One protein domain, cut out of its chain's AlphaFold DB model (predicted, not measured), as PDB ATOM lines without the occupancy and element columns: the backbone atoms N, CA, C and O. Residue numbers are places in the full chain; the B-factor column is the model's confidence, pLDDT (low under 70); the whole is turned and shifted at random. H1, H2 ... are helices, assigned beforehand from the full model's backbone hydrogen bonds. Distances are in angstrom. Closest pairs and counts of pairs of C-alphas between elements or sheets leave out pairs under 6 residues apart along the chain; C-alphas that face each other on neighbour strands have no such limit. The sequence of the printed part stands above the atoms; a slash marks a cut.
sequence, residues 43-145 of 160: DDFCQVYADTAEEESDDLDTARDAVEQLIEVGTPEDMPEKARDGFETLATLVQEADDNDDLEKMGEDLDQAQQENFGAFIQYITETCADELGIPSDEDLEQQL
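What this domain is: This is residues 43 to 145 of the 160 residues of an uncharacterized protein of Nocardioides dokdonensis FR1436 (UniProt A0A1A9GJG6). Four helices, H1 to H4, zigzag along the chain as successive helical hairpins, and the longest helix, H5, crosses H3 at nearly a right angle and reaches towards H1. A small last helix, H6, touches no helix; its residues 138 to 143 stick out from this body at one end of the length. The 103 printed residues hold six named helices, H1 to H6 in chain order, and no named strand; the class is all helix. The whole is compact, with a radius of gyration of the C-alphas of 14.4 A and spans of 44 by 31 by 29 A.

How they stand to each other: H1, residues 43 to 54, and H2, residues 60 to 73, form a hairpin; they touch at a shallow tilt of 8 degrees, opposite ways, with the closest C-alphas, those of Thr 52 and Ala 66, 5.4 A apart. H2 also forms a hairpin with H3, residues 81 to 96, the hub, which touches three helices. H3 touches H2 with residues 91 to 95 alone, at a steep tilt of 40 degrees, opposite ways; the closest C-alphas, Arg 64 and Val 94, are 5.8 A apart. H4, residues 100 to 108, forms a hairpin with H3 and touches its residues 93 to 94 alone, opposite ways at a shallow tilt of 34 degrees, only just short of steep; the closest C-alphas, Leu 93 and Leu 103, are 6.3 A apart. H5, residues 112 to 128, touches H3 with 32 pairs of C-alphas within 8 A; the closest, Ala 83 and Phe 121, are 3.8 A apart. Their lines are only just about perpendicular, at 73 degrees. H5 is close to but not clearly touching H1, with the C-alphas of Cys 46 and Ile 125 closest at 7.4 A. H6, residues 138 to 145, is apart from H5. In H1, H2, H3, H4 and H5 every O i to N i+4 pair is within hydrogen-bond range; in H6, 3 of 4 are.

Where its parts are: H1 begins at C-alpha 43 (174.890, 135.805, 201.667) and is 16.3 A long from first to last C-alpha. H2 measures 20.1 A, H3 22.1 A and H4 12.4 A. H5 measures 24.1 A and begins at C-alpha 112 (177.545, 165.645, 204.774). H6 measures 10.7 A and ends at C-alpha 145 (198.638, 142.132, 217.992).

The domain as a whole: The two C-alphas farthest apart, those of Asp 98 and Gln 143, are 44.7 A apart. The printed part has no cut and no long link. The mean pLDDT of the printed part is 88.3; residue 56 and residues 136 to 145 are under 70.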
ATOM      1  N   ASP A  43     173.905 136.669 202.329       93.00
ATOM      2  CA  ASP A  43     174.890 135.805 201.667       93.00
ATOM      3  C   ASP A  43     175.035 136.139 200.172       93.00
ATOM      4  O   ASP A  43     176.149 136.340 199.701       93.00
ATOM      5  N   ASP A  44     173.926 136.261 199.431       94.69
ATOM      6  CA  ASP A  44     173.968 136.556 197.989       94.69
ATOM      7  C   ASP A  44     174.592 137.937 197.720       94.69
ATOM      8  O   ASP A  44     175.425 138.085 196.827       94.69
ATOM      9  N   PHE A  45     174.217 138.943 198.517       94.88
ATOM     10  CA  PHE A  45     174.781 140.288 198.421       94.88
ATOM     11  C   PHE A  45     176.281 140.298 198.745       94.88
ATOM     12  O   PHE A  45     177.073 140.835 197.972       94.88
ATOM     13  N   CYS A  46     176.682 139.693 199.866       95.25
ATOM     14  CA  CYS A  46     178.075 139.658 200.304       95.25
ATOM     15  C   CYS A  46     178.961 138.859 199.350       95.25
ATOM     16  O   CYS A  46     180.091 139.273 199.108       95.25
ATOM     17  N   GLN A  47     178.447 137.770 198.773       94.94
ATOM     18  CA  GLN A  47     179.172 136.988 197.781       94.94
ATOM     19  C   GLN A  47     179.457 137.823 196.529       94.94
ATOM     20  O   GLN A  47     180.610 137.946 196.131       94.94
ATOM     21  N   VAL A  48     178.437 138.473 195.953       93.88
ATOM     22  CA  VAL A  48     178.629 139.352 194.786       93.88
ATOM     23  C   VAL A  48     179.557 140.521 195.126       93.88
ATOM     24  O   VAL A  48     180.411 140.890 194.320       93.88
ATOM     25  N   TYR A  49     179.439 141.093 196.324       91.75
ATOM     26  CA  TYR A  49     180.337 142.153 196.774       91.75
ATOM     27  C   TYR A  49     181.792 141.674 196.879       91.75
ATOM     28  O   TYR A  49     182.697 142.366 196.423       91.75
ATOM     29  N   ALA A  50     182.035 140.489 197.438       91.88
ATOM     30  CA  ALA A  50     183.375 139.925 197.543       91.88
ATOM     31  C   ALA A  50     183.959 139.577 196.167       91.88
ATOM     32  O   ALA A  50     185.077 139.991 195.875       91.88
ATOM     33  N   ASP A  51     183.187 138.911 195.299       90.25
ATOM     34  CA  ASP A  51     183.595 138.595 193.925       90.25
ATOM     35  C   ASP A  51     183.987 139.878 193.163       90.25
ATOM     36  O   ASP A  51     185.046 139.945 192.540       90.25
ATOM     37  N   THR A  52     183.177 140.939 193.268       87.12
ATOM     38  CA  THR A  52     183.462 142.223 192.601       87.12
ATOM     39  C   THR A  52     184.635 142.986 193.220       87.12
ATOM     40  O   THR A  52     185.377 143.647 192.495       87.12
ATOM     41  N   ALA A  53     184.854 142.871 194.533       84.75
ATOM     42  CA  ALA A  53     186.022 143.432 195.208       84.75
ATOM     43  C   ALA A  53     187.323 142.690 194.843       84.75
ATOM     44  O   ALA A  53     188.384 143.302 194.750       84.75
ATOM     45  N   GLU A  54     187.277 141.380 194.588       81.62
ATOM     46  CA  GLU A  54     188.443 140.645 194.078       81.62
ATOM     47  C   GLU A  54     188.820 141.061 192.647       81.62
ATOM     48  O   GLU A  54     189.991 140.985 192.259       81.62
ATOM     49  N   GLU A  55     187.844 141.535 191.869       78.56
ATOM     50  CA  GLU A  55     188.038 142.088 190.528       78.56
ATOM     51  C   GLU A  55     188.440 143.578 190.531       78.56
ATOM     52  O   GLU A  55     188.423 144.211 189.469       78.56
ATOM     53  N   GLU A  56     188.843 144.135 191.686       68.19
ATOM     54  CA  GLU A  56     189.233 145.543 191.819       68.19
ATOM     55  C   GLU A  56     190.177 145.988 190.693       68.19
ATOM     56  O   GLU A  56     191.257 145.433 190.450       68.19
ATOM     57  N   SER A  57     189.757 147.039 189.995       75.31
ATOM     58  CA  SER A  57     190.533 147.651 188.932       75.31
ATOM     59  C   SER A  57     190.313 149.157 188.930       75.31
ATOM     60  O   SER A  57     189.213 149.629 189.199       75.31
ATOM     61  N   ASP A  58     191.348 149.917 188.566       80.50
ATOM     62  CA  ASP A  58     191.255 151.372 188.366       80.50
ATOM     63  C   ASP A  58     190.462 151.749 187.091       80.50
ATOM     64  O   ASP A  58     190.513 152.888 186.620       80.50
ATOM     65  N   ASP A  59     189.794 150.780 186.462       90.00
ATOM     66  CA  ASP A  59     189.021 150.959 185.244       90.00
ATOM     67  C   ASP A  59     187.549 151.224 185.590       90.00
ATOM     68  O   ASP A  59     186.885 150.412 186.237       90.00
ATOM     69  N   LEU A  60     187.040 152.380 185.154       91.50
ATOM     70  CA  LEU A  60     185.676 152.810 185.453       91.50
ATOM     71  C   LEU A  60     184.619 151.875 184.849       91.50
ATOM     72  O   LEU A  60     183.546 151.729 185.429       91.50
ATOM     73  N   ASP A  61     184.892 151.239 183.705       92.62
ATOM     74  CA  ASP A  61     183.934 150.314 183.101       92.62
ATOM     75  C   ASP A  61     183.819 149.034 183.942       92.62
ATOM     76  O   ASP A  61     182.706 148.591 184.210       92.62
ATOM     77  N   THR A  62     184.928 148.511 184.478       92.00
ATOM     78  CA  THR A  62     184.870 147.408 185.456       92.00
ATOM     79  C   THR A  62     184.117 147.811 186.725       92.00
ATOM     80  O   THR A  62     183.317 147.032 187.238       92.00
ATOM     81  N   ALA A  63     184.336 149.028 187.238       90.81
ATOM     82  CA  ALA A  63     183.611 149.518 188.411       90.81
ATOM     83  C   ALA A  63     182.098 149.613 188.146       90.81
ATOM     84  O   ALA A  63     181.291 149.260 189.005       90.81
ATOM     85  N   ARG A  64     181.695 150.039 186.942       92.94
ATOM     86  CA  ARG A  64     180.287 150.049 186.520       92.94
ATOM     87  C   ARG A  64     179.706 148.646 186.443       92.94
ATOM     88  O   ARG A  64     178.627 148.436 186.985       92.94
ATOM     89  N   ASP A  65     180.419 147.704 185.833       93.38
ATOM     90  CA  ASP A  65     179.982 146.308 185.739       93.38
ATOM     91  C   ASP A  65     179.833 145.676 187.138       93.38
ATOM     92  O   ASP A  65     178.882 144.938 187.401       93.38
ATOM     93  N   ALA A  66     180.736 145.995 188.070       91.88
ATOM     94  CA  ALA A  66     180.651 145.560 189.463       91.88
ATOM     95  C   ALA A  66     179.403 146.111 190.171       91.88
ATOM     96  O   ALA A  66     178.644 145.360 190.788       91.88
ATOM     97  N   VAL A  67     179.149 147.418 190.057       91.75
ATOM     98  CA  VAL A  67     177.971 148.035 190.677       91.75
ATOM     99  C   VAL A  67     176.677 147.565 190.002       91.75
ATOM    100  O   VAL A  67     175.701 147.309 190.700       91.75
ATOM    101  N   GLU A  68     176.649 147.366 188.682       93.06
ATOM    102  CA  GLU A  68     175.477 146.816 187.986       93.06
ATOM    103  C   GLU A  68     175.118 145.418 188.513       93.06
ATOM    104  O   GLU A  68     173.946 145.150 188.784       93.06
ATOM    105  N   GLN A  69     176.113 144.558 188.756       92.62
ATOM    106  CA  GLN A  69     175.888 143.243 189.366       92.62
ATOM    107  C   GLN A  69     175.312 143.348 190.785       92.62
ATOM    108  O   GLN A  69     174.381 142.615 191.128       92.62
ATOM    109  N   LEU A  70     175.809 144.289 191.594       91.94
ATOM    110  CA  LEU A  70     175.274 144.552 192.934       91.94
ATOM    111  C   LEU A  70     173.838 145.103 192.900       91.94
ATOM    112  O   LEU A  70     173.012 144.753 193.742       91.94
ATOM    113  N   ILE A  71     173.511 145.944 191.918       92.62
ATOM    114  CA  ILE A  71     172.146 146.449 191.722       92.62
ATOM    115  C   ILE A  71     171.217 145.314 191.283       92.62
ATOM    116  O   ILE A  71     170.078 145.252 191.743       92.62
ATOM    117  N   GLU A  72     171.678 144.422 190.402       92.94
ATOM    118  CA  GLU A  72     170.873 143.312 189.889       92.94
ATOM    119  C   GLU A  72     170.534 142.289 190.984       92.94
ATOM    120  O   GLU A  72     169.387 141.836 191.049       92.94
ATOM    121  N   VAL A  73     171.493 141.949 191.855       95.25
ATOM    122  CA  VAL A  73     171.236 141.049 192.992       95.25
ATOM    123  C   VAL A  73     170.330 141.705 194.037       95.25
ATOM    124  O   VAL A  73     169.450 141.040 194.582       95.25
ATOM    125  N   GLY A  74     170.483 143.016 194.248       93.56
ATOM    126  CA  GLY A  74     169.730 143.784 195.231       93.56
ATOM    127  C   GLY A  74     170.408 143.872 196.597       93.56
ATOM    128  O   GLY A  74     171.389 143.193 196.885       93.56
ATOM    129  N   THR A  75     169.870 144.721 197.466       94.62
ATOM    130  CA  THR A  75     170.310 144.875 198.854       94.62
ATOM    131  C   THR A  75     169.517 143.959 199.793       94.62
ATOM    132  O   THR A  75     168.354 143.670 199.511       94.62
ATOM    133  N   PRO A  76     170.079 143.542 200.936       93.88
ATOM    134  CA  PRO A  76     169.331 142.801 201.947       93.88
ATOM    135  C   PRO A  76     168.226 143.616 202.630       93.88
ATOM    136  O   PRO A  76     168.410 144.805 202.897       93.88
ATOM    137  N   GLU A  77     167.112 142.965 202.997       90.50
ATOM    138  CA  GLU A  77     165.970 143.604 203.690       90.50
ATOM    139  C   GLU A  77     166.368 144.239 205.037       90.50
ATOM    140  O   GLU A  77     165.733 145.182 205.512       90.50
ATOM    141  N   ASP A  78     167.397 143.698 205.695       91.12
ATOM    142  CA  ASP A  78     167.893 144.183 206.983       91.12
ATOM    143  C   ASP A  78     168.949 145.294 206.862       91.12
ATOM    144  O   ASP A  78     169.343 145.860 207.889       91.12
ATOM    145  N   MET A  79     169.382 145.634 205.640       93.94
ATOM    146  CA  MET A  79     170.329 146.721 205.411       93.94
ATOM    147  C   MET A  79     169.728 148.037 205.935       93.94
ATOM    148  O   MET A  79     168.642 148.443 205.506       93.94
ATOM    149  N   PRO A  80     170.405 148.746 206.858       95.06
ATOM    150  CA  PRO A  80     169.903 150.012 207.379       95.06
ATOM    151  C   PRO A  80     169.658 151.025 206.256       95.06
ATOM    152  O   PRO A  80     170.484 151.140 205.356       95.06
ATOM    153  N   GLU A  81     168.596 151.835 206.350       93.31
ATOM    154  CA  GLU A  81     168.251 152.819 205.301       93.31
ATOM    155  C   GLU A  81     169.441 153.709 204.911       93.31
ATOM    156  O   GLU A  81     169.712 153.888 203.734       93.31
ATOM    157  N   LYS A  82     170.230 154.183 205.885       93.56
ATOM    158  CA  LYS A  82     171.442 154.969 205.601       93.56
ATOM    159  C   LYS A  82     172.490 154.204 204.789       93.56
ATOM    160  O   LYS A  82     173.172 154.803 203.968       93.56
ATOM    161  N   ALA A  83     172.651 152.908 205.055       95.88
ATOM    162  CA  ALA A  83     173.575 152.057 204.315       95.88
ATOM    163  C   ALA A  83     173.063 151.813 202.889       95.88
ATOM    164  O   ALA A  83     173.842 151.913 201.946       95.88
ATOM    165  N   ARG A  84     171.751 151.603 202.718       95.00
ATOM    166  CA  ARG A  84     171.129 151.512 201.392       95.00
ATOM    167  C   ARG A  84     171.279 152.812 200.604       95.00
ATOM    168  O   ARG A  84     171.729 152.777 199.467       95.00
ATOM    169  N   ASP A  85     171.006 153.959 201.218       94.31
ATOM    170  CA  ASP A  85     171.216 155.266 200.586       94.31
ATOM    171  C   ASP A  85     172.691 155.468 200.183       94.31
ATOM    172  O   ASP A  85     172.990 156.097 199.167       94.31
ATOM    173  N   GLY A  86     173.632 154.953 200.983       93.94
ATOM    174  CA  GLY A  86     175.064 154.985 200.685       93.94
ATOM    175  C   GLY A  86     175.432 154.126 199.477       93.94
ATOM    176  O   GLY A  86     176.166 154.590 198.604       93.94
ATOM    177  N   PHE A  87     174.875 152.916 199.396       94.94
ATOM    178  CA  PHE A  87     174.982 152.037 198.231       94.94
ATOM    179  C   PHE A  87     174.415 152.694 196.964       94.94
ATOM    180  O   PHE A  87     175.093 152.759 195.942       94.94
ATOM    181  N   GLU A  88     173.202 153.245 197.034       93.19
ATOM    182  CA  GLU A  88     172.554 153.907 195.895       93.19
ATOM    183  C   GLU A  88     173.309 155.178 195.466       93.19
ATOM    184  O   GLU A  88     173.405 155.482 194.274       93.19
ATOM    185  N   THR A  89     173.922 155.891 196.420       93.00
ATOM    186  CA  THR A  89     174.826 157.010 196.122       93.00
ATOM    187  C   THR A  89     176.048 156.524 195.347       93.00
ATOM    188  O   THR A  89     176.332 157.072 194.286       93.00
ATOM    189  N   LEU A  90     176.741 155.478 195.817       91.50
ATOM    190  CA  LEU A  90     177.879 154.888 195.099       91.50
ATOM    191  C   LEU A  90     177.489 154.469 193.677       91.50
ATOM    192  O   LEU A  90     178.183 154.807 192.720       91.50
ATOM    193  N   ALA A  91     176.356 153.782 193.539       91.94
ATOM    194  CA  ALA A  91     175.835 153.347 192.252       91.94
ATOM    195  C   ALA A  91     175.580 154.499 191.287       91.94
ATOM    196  O   ALA A  91     175.928 154.409 190.110       91.94
ATOM    197  N   THR A  92     175.009 155.589 191.790       91.81
ATOM    198  CA  THR A  92     174.770 156.798 191.003       91.81
ATOM    199  C   THR A  92     176.089 157.419 190.549       91.81
ATOM    200  O   THR A  92     176.267 157.667 189.362       91.81
ATOM    201  N   LEU A  93     177.045 157.598 191.467       92.69
ATOM    202  CA  LEU A  93     178.355 158.180 191.157       92.69
ATOM    203  C   LEU A  93     179.082 157.397 190.057       92.69
ATOM    204  O   LEU A  93     179.541 157.986 189.085       92.69
ATOM    205  N   VAL A  94     179.160 156.071 190.190       92.69
ATOM    206  CA  VAL A  94     179.888 155.209 189.247       92.69
ATOM    207  C   VAL A  94     179.205 155.156 187.874       92.69
ATOM    208  O   VAL A  94     179.881 155.176 186.842       92.69
ATOM    209  N   GLN A  95     177.870 155.108 187.832       91.62
ATOM    210  CA  GLN A  95     177.135 155.072 186.564       91.62
ATOM    211  C   GLN A  95     177.118 156.420 185.836       91.62
ATOM    212  O   GLN A  95     177.130 156.436 184.605       91.62
ATOM    213  N   GLU A  96     177.076 157.535 186.567       94.12
ATOM    214  CA  GLU A  96     176.991 158.872 185.972       94.12
ATOM    215  C   GLU A  96     178.352 159.495 185.647       94.12
ATOM    216  O   GLU A  96     178.410 160.321 184.736       94.12
ATOM    217  N   ALA A  97     179.429 159.104 186.337       94.69
ATOM    218  CA  ALA A  97     180.764 159.638 186.077       94.69
ATOM    219  C   ALA A  97     181.204 159.354 184.638       94.69
ATOM    220  O   ALA A  97     181.112 158.218 184.188       94.69
ATOM    221  N   ASP A  98     181.726 160.347 183.916       95.25
ATOM    222  CA  ASP A  98     182.215 160.154 182.540       95.25
ATOM    223  C   ASP A  98     183.560 159.398 182.489       95.25
ATOM    224  O   ASP A  98     183.810 158.601 181.577       95.25
ATOM    225  N   ASP A  99     184.431 159.661 183.465       94.88
ATOM    226  CA  ASP A  99     185.765 159.085 183.634       94.88
ATOM    227  C   ASP A  99     186.185 159.094 185.122       94.88
ATOM    228  O   ASP A  99     185.456 159.585 185.983       94.88
ATOM    229  N   ASN A 100     187.356 158.533 185.446       92.44
ATOM    230  CA  ASN A 100     187.843 158.461 186.832       92.44
ATOM    231  C   ASN A 100     188.058 159.843 187.479       92.44
ATOM    232  O   ASN A 100     187.854 159.989 188.683       92.44
ATOM    233  N   ASP A 101     188.457 160.859 186.702       95.12
ATOM    234  CA  ASP A 101     188.639 162.214 187.234       95.12
ATOM    235  C   ASP A 101     187.280 162.854 187.554       95.12
ATOM    236  O   ASP A 101     187.194 163.732 188.412       95.12
ATOM    237  N   ASP A 102     186.232 162.514 186.808       95.88
ATOM    238  CA  ASP A 102     184.862 162.935 187.092       95.88
ATOM    239  C   ASP A 102     184.307 162.235 188.338       95.88
ATOM    240  O   ASP A 102     183.819 162.912 189.241       95.88
ATOM    241  N   LEU A 103     184.505 160.917 188.455       93.25
ATOM    242  CA  LEU A 103     184.125 160.144 189.640       93.25
ATOM    243  C   LEU A 103     184.752 160.715 190.922       93.25
ATOM    244  O   LEU A 103     184.052 160.902 191.918       93.25
ATOM    245  N   GLU A 104     186.050 161.043 190.889       93.12
ATOM    246  CA  GLU A 104     186.747 161.668 192.021       93.12
ATOM    247  C   GLU A 104     186.094 163.004 192.408       93.12
ATOM    248  O   GLU A 104     185.756 163.208 193.575       93.12
ATOM    249  N   LYS A 105     185.824 163.883 191.431       95.62
ATOM    250  CA  LYS A 105     185.182 165.185 191.691       95.62
ATOM    251  C   LYS A 105     183.776 165.039 192.257       95.62
ATOM    252  O   LYS A 105     183.417 165.762 193.183       95.62
ATOM    253  N   MET A 106     182.976 164.122 191.717       93.19
ATOM    254  CA  MET A 106     181.628 163.876 192.227       93.19
ATOM    255  C   MET A 106     181.670 163.348 193.668       93.19
ATOM    256  O   MET A 106     180.833 163.731 194.483       93.19
ATOM    257  N   GLY A 107     182.672 162.526 193.999       90.62
ATOM    258  CA  GLY A 107     182.952 162.090 195.367       90.62
ATOM    259  C   GLY A 107     183.331 163.243 196.306       90.62
ATOM    260  O   GLY A 107     182.861 163.292 197.443       90.62
ATOM    261  N   GLU A 108     184.142 164.199 195.843       93.56
ATOM    262  CA  GLU A 108     184.501 165.405 196.609       93.56
ATOM    263  C   GLU A 108     183.307 166.347 196.845       93.56
ATOM    264  O   GLU A 108     183.244 167.021 197.878       93.56
ATOM    265  N   ASP A 109     182.360 166.385 195.905       94.44
ATOM    266  CA  ASP A 109     181.170 167.240 195.950       94.44
ATOM    267  C   ASP A 109     180.023 166.659 196.805       94.44
ATOM    268  O   ASP A 109     179.002 167.331 196.998       94.44
ATOM    269  N   LEU A 110     180.186 165.452 197.366       91.88
ATOM    270  CA  LEU A 110     179.206 164.845 198.268       91.88
ATOM    271  C   LEU A 110     178.961 165.709 199.509       91.88
ATOM    272  O   LEU A 110     179.889 166.118 200.216       91.88
ATOM    273  N   ASP A 111     177.690 165.922 199.843       93.62
ATOM    274  CA  ASP A 111     177.316 166.609 201.071       93.62
ATOM    275  C   ASP A 111     177.503 165.731 202.324       93.62
ATOM    276  O   ASP A 111     177.794 164.535 202.266       93.62
ATOM    277  N   GLN A 112     177.345 166.340 203.501       94.25
ATOM    278  CA  GLN A 112     177.545 165.645 204.774       94.25
ATOM    279  C   GLN A 112     176.614 164.435 204.955       94.25
ATOM    280  O   GLN A 112     177.040 163.436 205.528       94.25
ATOM    281  N   ALA A 113     175.362 164.510 204.501       92.62
ATOM    282  CA  ALA A 113     174.427 163.399 204.632       92.62
ATOM    283  C   ALA A 113     174.824 162.244 203.704       92.62
ATOM    284  O   ALA A 113     174.811 161.091 204.130       92.62
ATOM    285  N   GLN A 114     175.254 162.551 202.479       92.00
ATOM    286  CA  GLN A 114     175.755 161.543 201.543       92.00
ATOM    287  C   GLN A 114     177.018 160.851 202.075       92.00
ATOM    288  O   GLN A 114     177.112 159.628 202.031       92.00
ATOM    289  N   GLN A 115     177.955 161.607 202.656       91.75
ATOM    290  CA  GLN A 115     179.150 161.043 203.293       91.75
ATOM    291  C   GLN A 115     178.807 160.153 204.499       91.75
ATOM    292  O   GLN A 115     179.406 159.094 204.676       91.75
ATOM    293  N   GLU A 116     177.837 160.553 205.331       93.88
ATOM    294  CA  GLU A 116     177.353 159.722 206.444       93.88
ATOM    295  C   GLU A 116     176.719 158.415 205.955       93.88
ATOM    296  O   GLU A 116     176.958 157.360 206.542       93.88
ATOM    297  N   ASN A 117     175.918 158.485 204.893       92.62
ATOM    298  CA  ASN A 117     175.275 157.322 204.294       92.62
ATOM    299  C   ASN A 117     176.312 156.371 203.683       92.62
ATOM    300  O   ASN A 117     176.279 155.170 203.945       92.62
ATOM    301  N   PHE A 118     177.305 156.906 202.967       91.06
ATOM    302  CA  PHE A 118     178.424 156.116 202.457       91.06
ATOM    303  C   PHE A 118     179.215 155.450 203.594       91.06
ATOM    304  O   PHE A 118     179.519 154.263 203.532       91.06
ATOM    305  N   GLY A 119     179.473 156.165 204.693       92.44
ATOM    306  CA  GLY A 119     180.093 155.580 205.884       92.44
ATOM    307  C   GLY A 119     179.268 154.442 206.499       92.44
ATOM    308  O   GLY A 119     179.830 153.420 206.887       92.44
ATOM    309  N   ALA A 120     177.941 154.587 206.550       95.50
ATOM    310  CA  ALA A 120     177.044 153.533 207.023       95.50
ATOM    311  C   ALA A 120     177.050 152.303 206.102       95.50
ATOM    312  O   ALA A 120     176.986 151.179 206.593       95.50
ATOM    313  N   PHE A 121     177.162 152.505 204.788       95.06
ATOM    314  CA  PHE A 121     177.295 151.424 203.811       95.06
ATOM    315  C   PHE A 121     178.582 150.619 204.018       95.06
ATOM    316  O   PHE A 121     178.530 149.399 204.172       95.06
ATOM    317  N   ILE A 122     179.725 151.305 204.114       92.19
ATOM    318  CA  ILE A 122     181.018 150.654 204.370       92.19
ATOM    319  C   ILE A 122     181.009 149.918 205.714       92.19
ATOM    320  O   ILE A 122     181.512 148.796 205.802       92.19
ATOM    321  N   GLN A 123     180.412 150.510 206.755       93.94
ATOM    322  CA  GLN A 123     180.258 149.839 208.046       93.94
ATOM    323  C   GLN A 123     179.433 148.555 207.904       93.94
ATOM    324  O   GLN A 123     179.864 147.508 208.377       93.94
ATOM    325  N   TYR A 124     178.286 148.626 207.225       93.50
ATOM    326  CA  TYR A 124     177.411 147.473 207.030       93.50
ATOM    327  C   TYR A 124     178.135 146.316 206.340       93.50
ATOM    328  O   TYR A 124     178.083 145.194 206.835       93.50
ATOM    329  N   ILE A 125     178.848 146.585 205.242       92.31
ATOM    330  CA  ILE A 125     179.641 145.571 204.532       92.31
ATOM    331  C   ILE A 125     180.723 144.988 205.439       92.31
ATOM    332  O   ILE A 125     180.891 143.775 205.487       92.31
ATOM    333  N   THR A 126     181.447 145.835 206.171       90.31
ATOM    334  CA  THR A 126     182.536 145.378 207.046       90.31
ATOM    335  C   THR A 126     182.017 144.478 208.166       90.31
ATOM    336  O   THR A 126     182.686 143.522 208.526       90.31
ATOM    337  N   GLU A 127     180.831 144.754 208.713       91.06
ATOM    338  CA  GLU A 127     180.237 143.954 209.793       91.06
ATOM    339  C   GLU A 127     179.511 142.703 209.270       91.06
ATOM    340  O   GLU A 127     179.539 141.660 209.920       91.06
ATOM    341  N   THR A 128     178.859 142.797 208.109       92.44
ATOM    342  CA  THR A 128     177.972 141.745 207.577       92.44
ATOM    343  C   THR A 128     178.703 140.789 206.638       92.44
ATOM    344  O   THR A 128     178.424 139.596 206.644       92.44
ATOM    345  N   CYS A 129     179.659 141.294 205.856       93.31
ATOM    346  CA  CYS A 129     180.394 140.532 204.845       93.31
ATOM    347  C   CYS A 129     181.833 140.187 205.271       93.31
ATOM    348  O   CYS A 129     182.620 139.759 204.430       93.31
ATOM    349  N   ALA A 130     182.201 140.368 206.548       88.44
ATOM    350  CA  ALA A 130     183.559 140.130 207.055       88.44
ATOM    351  C   ALA A 130     184.115 138.747 206.673       88.44
ATOM    352  O   ALA A 130     185.251 138.650 206.205       88.44
ATOM    353  N   ASP A 131     183.301 137.699 206.849       85.75
ATOM    354  CA  ASP A 131     183.663 136.315 206.542       85.75
ATOM    355  C   ASP A 131     184.001 136.122 205.057       85.75
ATOM    356  O   ASP A 131     185.017 135.506 204.732       85.75
ATOM    357  N   GLU A 132     183.181 136.679 204.160       86.88
ATOM    358  CA  GLU A 132     183.355 136.550 202.708       86.88
ATOM    359  C   GLU A 132     184.533 137.397 202.201       86.88
ATOM    360  O   GLU A 132     185.297 136.974 201.339       86.88
ATOM    361  N   LEU A 133     184.754 138.566 202.809       83.38
ATOM    362  CA  LEU A 133     185.897 139.435 202.518       83.38
ATOM    363  C   LEU A 133     187.217 138.929 203.121       83.38
ATOM    364  O   LEU A 133     188.265 139.549 202.927       83.38
ATOM    365  N   GLY A 134     187.186 137.836 203.889       78.62
ATOM    366  CA  GLY A 134     188.356 137.310 204.587       78.62
ATOM    367  C   GLY A 134     188.957 138.303 205.590       78.62
ATOM    368  O   GLY A 134     190.145 138.200 205.914       78.62
ATOM    369  N   ILE A 135     188.163 139.269 206.067       71.06
ATOM    370  CA  ILE A 135     188.586 140.216 207.095       71.06
ATOM    371  C   ILE A 135     188.621 139.434 208.412       71.06
ATOM    372  O   ILE A 135     187.584 138.923 208.839       71.06
ATOM    373  N   PRO A 136     189.795 139.296 209.060       61.31
ATOM    374  CA  PRO A 136     189.872 138.623 210.347       61.31
ATOM    375  C   PRO A 136     188.950 139.341 211.328       61.31
ATOM    376  O   PRO A 136     188.979 140.570 211.423       61.31
ATOM    377  N   SER A 137     188.140 138.570 212.049       57.66
ATOM    378  CA  SER A 137     187.268 139.112 213.087       57.66
ATOM    379  C   SER A 137     188.093 139.894 214.122       57.66
ATOM    380  O   SER A 137     189.289 139.636 214.287       57.66
ATOM    381  N   ASP A 138     187.490 140.847 214.843       60.72
ATOM    382  CA  ASP A 138     188.204 141.623 215.877       60.72
ATOM    383  C   ASP A 138     188.957 140.713 216.874       60.72
ATOM    384  O   ASP A 138     190.057 141.037 217.322       60.72
ATOM    385  N   GLU A 139     188.417 139.516 217.137       57.81
ATOM    386  CA  GLU A 139     189.007 138.488 218.001       57.81
ATOM    387  C   GLU A 139     190.304 137.874 217.414       57.81
ATOM    388  O   GLU A 139     191.219 137.504 218.156       57.81
ATOM    389  N   ASP A 140     190.425 137.797 216.087       59.62
ATOM    390  CA  ASP A 140     191.631 137.358 215.369       59.62
ATOM    391  C   ASP A 140     192.666 138.489 215.209       59.62
ATOM    392  O   ASP A 140     193.870 138.228 215.102       59.62
ATOM    393  N   LEU A 141     192.227 139.753 215.200       57.72
ATOM    394  CA  LEU A 141     193.114 140.924 215.196       57.72
ATOM    395  C   LEU A 141     193.782 141.138 216.557       57.72
ATOM    396  O   LEU A 141     194.984 141.408 216.602       57.72
ATOM    397  N   GLU A 142     193.047 140.967 217.660       59.78
ATOM    398  CA  GLU A 142     193.615 141.031 219.014       59.78
ATOM    399  C   GLU A 142     194.718 139.974 219.202       59.78
ATOM    400  O   GLU A 142     195.822 140.300 219.638       59.78
ATOM    401  N   GLN A 143     194.490 138.737 218.744       59.62
ATOM    402  CA  GLN A 143     195.487 137.661 218.821       59.62
ATOM    403  C   GLN A 143     196.751 137.930 217.983       59.62
ATOM    404  O   GLN A 143     197.850 137.554 218.385       59.62
ATOM    405  N   GLN A 144     196.630 138.598 216.833       58.41
ATOM    406  CA  GLN A 144     197.789 138.950 216.000       58.41
ATOM    407  C   GLN A 144     198.600 140.125 216.561       58.41
ATOM    408  O   GLN A 144     199.807 140.205 216.323       58.41
ATOM    409  N   LEU A 145     197.961 141.030 217.308       60.47
ATOM    410  CA  LEU A 145     198.638 142.132 217.992       60.47
ATOM    411  C   LEU A 145     199.408 141.658 219.230       60.47
ATOM    412  O   LEU A 145     200.480 142.196 219.502       60.47
TER     413      LEU A 145